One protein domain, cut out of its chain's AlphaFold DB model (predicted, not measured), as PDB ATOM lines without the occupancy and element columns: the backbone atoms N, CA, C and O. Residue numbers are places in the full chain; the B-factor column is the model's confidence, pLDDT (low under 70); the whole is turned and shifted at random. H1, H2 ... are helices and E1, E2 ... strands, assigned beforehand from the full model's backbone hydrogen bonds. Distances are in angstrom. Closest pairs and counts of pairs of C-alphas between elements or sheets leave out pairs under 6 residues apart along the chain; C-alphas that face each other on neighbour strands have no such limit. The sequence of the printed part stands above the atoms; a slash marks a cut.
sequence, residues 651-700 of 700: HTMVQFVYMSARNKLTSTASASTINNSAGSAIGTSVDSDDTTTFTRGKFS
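Overview. This is residues 651 to 700 of the 700 residues of the protein "Beta_helix domain-containing protein" of marine sediment metagenome (UniProt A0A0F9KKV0). A small antiparallel sheet of four strands is curled so that E4 is turned out of the level of E1 and E2, and one helix, H1, crosses one face of it. Residues 656 to 662 of H1 pack over E2 and E3, while its first residues reach away from the sheet; the turn between E3 and E4 lies at the far end of the long axis. The printed part has 50 residues with one named helix and four named strands, in the chain order H1 E1 E2 E3 E4; the sheet has the order E1 - E2 - E3 - E4, and the class is mixed, helices and strands. It is only just compact, close to loose, with a radius of gyration of the C-alphas of 11.6 A, and elongated, spanning 35 by 20 by 16 A.

Arrangement. H1, residues 651 to 662, is on the sheet at a height over the sheet of 10.4 A, and every O i to N i+4 pair inside it is within hydrogen-bond range. E1, residues 665 to 667, is an edge strand and forms a hairpin with E2, residues 671 to 675, where N 666 and O 673 are 2.9 A apart. H1 lies over E2 and runs across the strands, at 74 degrees to E2 on the local plane; their closest C-alphas are those of Ser 660 and Ile 674, 5.8 A apart. E2 and E3, residues 681 to 689, form a hairpin at 158 degrees, with N 672 and O 685 2.9 A apart and N 682 and O 674 2.8 A apart. H1 lies only just over E3, on which 3 of its C-alphas fall. E3 and E4, residues 694 to 696, form the third hairpin, with N 695 and O 688 2.8 A apart. The pairing is staggered: E3 pairs with E2 over residues 681 to 686 and with E4 over residues 687 to 689. The four strands are a meander, each the antiparallel neighbour of the one before, and the way across the sheet turns by 89 degrees from edge to edge. E1 and E4, the edge strands, are apart.

Along the chain. H1 begins at C-alpha 651 (210.582, 147.922, 231.945) and measures 15.9 A. E1 has 3 residues, and E2 has 5 and measures 12.9 A. E3, the longest strand with 9 residues, measures 21.8 A and ends at C-alpha 689 (187.415, 153.303, 254.118). E4 has 3 residues and ends at C-alpha 696 (193.994, 154.021, 248.491).

Size, cuts and confidence. The two C-alphas farthest apart are those of His 651 and Thr 691, at 36.8 A. The four links between named elements are tight, and the printed part has no cut. Residue 700 is the chain's last residue. The mean pLDDT of the printed part is 89.0, and no printed residue is under 70.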
ATOM      1  N   HIS A 651     210.617 149.321 231.519       88.88
ATOM      2  CA  HIS A 651     210.582 147.922 231.945       88.88
ATOM      3  C   HIS A 651     210.104 147.773 233.403       88.88
ATOM      4  O   HIS A 651     209.175 147.024 233.683       88.88
ATOM      5  N   THR A 652     210.670 148.549 234.328       91.19
ATOM      6  CA  THR A 652     210.309 148.527 235.754       91.19
ATOM      7  C   THR A 652     208.891 149.052 236.002       91.19
ATOM      8  O   THR A 652     208.182 148.499 236.842       91.19
ATOM      9  N   MET A 653     208.450 150.082 235.266       90.50
ATOM     10  CA  MET A 653     207.067 150.577 235.347       90.50
ATOM     11  C   MET A 653     206.067 149.481 234.957       90.50
ATOM     12  O   MET A 653     205.149 149.173 235.717       90.50
ATOM     13  N   VAL A 654     206.269 148.862 233.788       90.38
ATOM     14  CA  VAL A 654     205.386 147.815 233.257       90.38
ATOM     15  C   VAL A 654     205.431 146.566 234.135       90.38
ATOM     16  O   VAL A 654     204.388 145.981 234.415       90.38
ATOM     17  N   GLN A 655     206.606 146.187 234.640       90.88
ATOM     18  CA  GLN A 655     206.754 145.032 235.517       90.88
ATOM     19  C   GLN A 655     206.020 145.218 236.850       90.88
ATOM     20  O   GLN A 655     205.374 144.283 237.316       90.88
ATOM     21  N   PHE A 656     206.042 146.417 237.440       91.50
ATOM     22  CA  PHE A 656     205.281 146.694 238.661       91.50
ATOM     23  C   PHE A 656     203.766 146.612 238.433       91.50
ATOM     24  O   PHE A 656     203.052 146.039 239.256       91.50
ATOM     25  N   VAL A 657     203.275 147.113 237.293       90.88
ATOM     26  CA  VAL A 657     201.863 146.978 236.892       90.88
ATOM     27  C   VAL A 657     201.495 145.513 236.645       90.88
ATOM     28  O   VAL A 657     200.456 145.046 237.106       90.88
ATOM     29  N   TYR A 658     202.355 144.752 235.967       91.62
ATOM     30  CA  TYR A 658     202.131 143.327 235.737       91.62
ATOM     31  C   TYR A 658     202.099 142.538 237.053       91.62
ATOM     32  O   TYR A 658     201.211 141.713 237.256       91.62
ATOM     33  N   MET A 659     203.015 142.821 237.982       90.94
ATOM     34  CA  MET A 659     203.050 142.178 239.297       90.94
ATOM     35  C   MET A 659     201.850 142.565 240.166       90.94
ATOM     36  O   MET A 659     201.311 141.694 240.842       90.94
ATOM     37  N   SER A 660     201.387 143.818 240.132       88.31
ATOM     38  CA  SER A 660     200.208 144.244 240.900       88.31
ATOM     39  C   SER A 660     198.907 143.603 240.407       88.31
ATOM     40  O   SER A 660     197.997 143.389 241.207       88.31
ATOM     41  N   ALA A 661     198.838 143.254 239.117       88.94
ATOM     42  CA  ALA A 661     197.703 142.556 238.519       88.94
ATOM     43  C   ALA A 661     197.787 141.023 238.648       88.94
ATOM     44  O   ALA A 661     196.762 140.369 238.834       88.94
ATOM     45  N   ARG A 662     198.985 140.435 238.516       92.12
ATOM     46  CA  ARG A 662     199.183 138.975 238.487       92.12
ATOM     47  C   ARG A 662     199.433 138.371 239.868       92.12
ATOM     48  O   ARG A 662     198.920 137.290 240.160       92.12
ATOM     49  N   ASN A 663     200.287 138.993 240.676       91.94
ATOM     50  CA  ASN A 663     200.752 138.396 241.922       91.94
ATOM     51  C   ASN A 663     199.753 138.632 243.058       91.94
ATOM     52  O   ASN A 663     198.795 139.393 242.941       91.94
ATOM     53  N   LYS A 664     199.966 137.937 244.180       90.62
ATOM     54  CA  LYS A 664     199.075 138.026 245.336       90.62
ATOM     55  C   LYS A 664     199.005 139.472 245.837       90.62
ATOM     56  O   LYS A 664     200.018 140.034 246.247       90.62
ATOM     57  N   LEU A 665     197.792 140.018 245.868       90.38
ATOM     58  CA  LEU A 665     197.467 141.277 246.525       90.38
ATOM     59  C   LEU A 665     196.666 140.971 247.790       90.38
ATOM     60  O   LEU A 665     195.693 140.217 247.755       90.38
ATOM     61  N   THR A 666     197.094 141.529 248.917       88.56
ATOM     62  CA  THR A 666     196.400 141.377 250.200       88.56
ATOM     63  C   THR A 666     195.866 142.732 250.626       88.56
ATOM     64  O   THR A 666     196.655 143.638 250.863       88.56
ATOM     65  N   SER A 667     194.546 142.864 250.742       87.00
ATOM     66  CA  SER A 667     193.903 144.060 251.290       87.00
ATOM     67  C   SER A 667     193.348 143.765 252.679       87.00
ATOM     68  O   SER A 667     192.710 142.739 252.911       87.00
ATOM     69  N   THR A 668     193.609 144.675 253.604       85.75
ATOM     70  CA  THR A 668     193.049 144.723 254.957       85.75
ATOM     71  C   THR A 668     192.245 146.014 255.106       85.75
ATOM     72  O   THR A 668     192.239 146.843 254.201       85.75
ATOM     73  N   ALA A 669     191.611 146.227 256.261       82.25
ATOM     74  CA  ALA A 669     190.867 147.461 256.529       82.25
ATOM     75  C   ALA A 669     191.728 148.743 256.492       82.25
ATOM     76  O   ALA A 669     191.172 149.835 256.471       82.25
ATOM     77  N   SER A 670     193.065 148.631 256.524       88.12
ATOM     78  CA  SER A 670     193.958 149.799 256.603       88.12
ATOM     79  C   SER A 670     195.135 149.776 255.623       88.12
ATOM     80  O   SER A 670     195.955 150.693 255.628       88.12
ATOM     81  N   ALA A 671     195.274 148.730 254.805       90.50
ATOM     82  CA  ALA A 671     196.390 148.620 253.871       90.50
ATOM     83  C   ALA A 671     196.134 147.618 252.746       90.50
ATOM     84  O   ALA A 671     195.565 146.550 252.987       90.50
ATOM     85  N   SER A 672     196.669 147.918 251.563       91.50
ATOM     86  CA  SER A 672     196.847 146.970 250.463       91.50
ATOM     87  C   SER A 672     198.330 146.703 250.233       91.50
ATOM     88  O   SER A 672     199.114 147.631 250.066       91.50
ATOM     89  N   THR A 673     198.723 145.436 250.167       92.38
ATOM     90  CA  THR A 673     200.105 145.013 249.916       92.38
ATOM     91  C   THR A 673     200.172 144.184 248.642       92.38
ATOM     92  O   THR A 673     199.399 143.238 248.478       92.38
ATOM     93  N   ILE A 674     201.097 144.535 247.748       93.25
ATOM     94  CA  ILE A 674     201.444 143.724 246.575       93.25
ATOM     95  C   ILE A 674     202.616 142.829 246.968       93.25
ATOM     96  O   ILE A 674     203.576 143.305 247.580       93.25
ATOM     97  N   ASN A 675     202.564 141.550 246.605       91.44
ATOM     98  CA  ASN A 675     203.628 140.592 246.877       91.44
ATOM     99  C   ASN A 675     204.316 140.155 245.572       91.44
ATOM    100  O   ASN A 675     203.736 140.214 244.491       91.44
ATOM    101  N   ASN A 676     205.559 139.690 245.661       91.00
ATOM    102  CA  ASN A 676     206.204 138.960 244.573       91.00
ATOM    103  C   ASN A 676     205.657 137.519 244.483       91.00
ATOM    104  O   ASN A 676     204.882 137.076 245.336       91.00
ATOM    105  N   SER A 677     206.065 136.766 243.464       88.56
ATOM    106  CA  SER A 677     205.618 135.384 243.239       88.56
ATOM    107  C   SER A 677     206.041 134.429 244.363       88.56
ATOM    108  O   SER A 677     205.371 133.432 244.618       88.56
ATOM    109  N   ALA A 678     207.112 134.764 245.094       88.00
ATOM    110  CA  ALA A 678     207.560 134.036 246.283       88.00
ATOM    111  C   ALA A 678     206.765 134.388 247.561       88.00
ATOM    112  O   ALA A 678     206.979 133.770 248.604       88.00
ATOM    113  N   GLY A 679     205.843 135.355 247.500       83.62
ATOM    114  CA  GLY A 679     204.972 135.748 248.606       83.62
ATOM    115  C   GLY A 679     205.514 136.854 249.516       83.62
ATOM    116  O   GLY A 679     204.829 137.213 250.474       83.62
ATOM    117  N   SER A 680     206.676 137.442 249.227       89.44
ATOM    118  CA  SER A 680     207.213 138.599 249.962       89.44
ATOM    119  C   SER A 680     206.560 139.902 249.501       89.44
ATOM    120  O   SER A 680     206.353 140.091 248.306       89.44
ATOM    121  N   ALA A 681     206.255 140.814 250.426       89.75
ATOM    122  CA  ALA A 681     205.707 142.133 250.103       89.75
ATOM    123  C   ALA A 681     206.725 142.994 249.333       89.75
ATOM    124  O   ALA A 681     207.867 143.112 249.770       89.75
ATOM    125  N   ILE A 682     206.302 143.608 248.224       91.62
ATOM    126  CA  ILE A 682     207.130 144.523 247.417       91.62
ATOM    127  C   ILE A 682     206.719 145.987 247.582       91.62
ATOM    128  O   ILE A 682     207.534 146.869 247.356       91.62
ATOM    129  N   GLY A 683     205.476 146.257 247.977       91.44
ATOM    130  CA  GLY A 683     204.991 147.614 248.201       91.44
ATOM    131  C   GLY A 683     203.697 147.601 248.988       91.44
ATOM    132  O   GLY A 683     202.855 146.718 248.787       91.44
ATOM    133  N   THR A 684     203.538 148.570 249.887       92.31
ATOM    134  CA  THR A 684     202.325 148.714 250.699       92.31
ATOM    135  C   THR A 684     201.715 150.085 250.481       92.31
ATOM    136  O   THR A 684     202.406 151.099 250.509       92.31
ATOM    137  N   SER A 685     200.411 150.101 250.248       92.44
ATOM    138  CA  SER A 685     199.589 151.296 250.274       92.44
ATOM    139  C   SER A 685     198.790 151.324 251.569       92.44
ATOM    140  O   SER A 685     198.299 150.286 252.016       92.44
ATOM    141  N   VAL A 686     198.684 152.505 252.172       92.75
ATOM    142  CA  VAL A 686     197.778 152.747 253.295       92.75
ATOM    143  C   VAL A 686     196.400 153.027 252.712       92.75
ATOM    144  O   VAL A 686     196.230 153.989 251.961       92.75
ATOM    145  N   ASP A 687     195.443 152.180 253.065       90.75
ATOM    146  CA  ASP A 687     194.059 152.298 252.626       90.75
ATOM    147  C   ASP A 687     193.207 152.812 253.788       90.75
ATOM    148  O   ASP A 687     193.465 152.496 254.949       90.75
ATOM    149  N   SER A 688     192.173 153.586 253.491       87.44
ATOM    150  CA  SER A 688     191.157 153.981 254.463       87.44
ATOM    151  C   SER A 688     189.782 153.920 253.820       87.44
ATOM    152  O   SER A 688     189.605 154.425 252.711       87.44
ATOM    153  N   ASP A 689     188.816 153.347 254.527       86.38
ATOM    154  CA  ASP A 689     187.415 153.303 254.118       86.38
ATOM    155  C   ASP A 689     186.554 153.808 255.277       86.38
ATOM    156  O   ASP A 689     186.482 153.171 256.331       86.38
ATOM    157  N   ASP A 690     185.942 154.976 255.104       86.50
ATOM    158  CA  ASP A 690     185.019 155.557 256.081       86.50
ATOM    159  C   ASP A 690     183.549 155.224 255.775       86.50
ATOM    160  O   ASP A 690     182.648 155.849 256.332       86.50
ATOM    161  N   THR A 691     183.303 154.231 254.909       81.19
ATOM    162  CA  THR A 691     182.004 153.792 254.362       81.19
ATOM    163  C   THR A 691     181.364 154.729 253.337       81.19
ATOM    164  O   THR A 691     180.377 154.349 252.704       81.19
ATOM    165  N   THR A 692     181.932 155.918 253.117       81.06
ATOM    166  CA  THR A 692     181.506 156.862 252.068       81.06
ATOM    167  C   THR A 692     182.590 157.093 251.021       81.06
ATOM    168  O   THR A 692     182.283 157.279 249.845       81.06
ATOM    169  N   THR A 693     183.855 157.032 251.436       82.38
ATOM    170  CA  THR A 693     185.028 157.251 250.602       82.38
ATOM    171  C   THR A 693     186.068 156.182 250.894       82.38
ATOM    172  O   THR A 693     186.650 156.124 251.978       82.38
ATOM    173  N   PHE A 694     186.363 155.379 249.877       87.25
ATOM    174  CA  PHE A 694     187.548 154.537 249.873       87.25
ATOM    175  C   PHE A 694     188.729 155.326 249.297       87.25
ATOM    176  O   PHE A 694     188.716 155.711 248.127       87.25
ATOM    177  N   THR A 695     189.764 155.549 250.107       88.75
ATOM    178  CA  THR A 695     191.036 156.133 249.667       88.75
ATOM    179  C   THR A 695     192.123 155.072 249.719       88.75
ATOM    180  O   THR A 695     192.424 154.543 250.786       88.75
ATOM    181  N   ARG A 696     192.756 154.802 248.575       89.38
ATOM    182  CA  ARG A 696     193.994 154.021 248.491       89.38
ATOM    183  C   ARG A 696     195.173 154.968 248.318       89.38
ATOM    184  O   ARG A 696     195.224 155.720 247.345       89.38
ATOM    185  N   GLY A 697     196.126 154.928 249.243       87.00
ATOM    186  CA  GLY A 697     197.369 155.688 249.147       87.00
ATOM    187  C   GLY A 697     198.269 155.225 247.992       87.00
ATOM    188  O   GLY A 697     198.001 154.240 247.296       87.00
ATOM    189  N   LYS A 698     199.398 155.908 247.795       87.94
ATOM    190  CA  LYS A 698     200.451 155.393 246.908       87.94
ATOM    191  C   LYS A 698     201.082 154.142 247.525       87.94
ATOM    192  O   LYS A 698     201.267 154.090 248.739       87.94
ATOM    193  N   PHE A 699     201.456 153.172 246.695       88.25
ATOM    194  CA  PHE A 699     202.356 152.115 247.145       88.25
ATOM    195  C   PHE A 699     203.722 152.740 247.445       88.25
ATOM    196  O   PHE A 699     204.223 153.544 246.654       88.25
ATOM    197  N   SER A 700     204.284 152.408 248.603       85.50
ATOM    198  CA  SER A 700     205.644 152.758 249.018       85.50
ATOM    199  C   SER A 700     206.384 151.526 249.493       85.50
ATOM    200  O   SER A 700     205.727 150.657 250.116       85.50
TER     201      SER A 700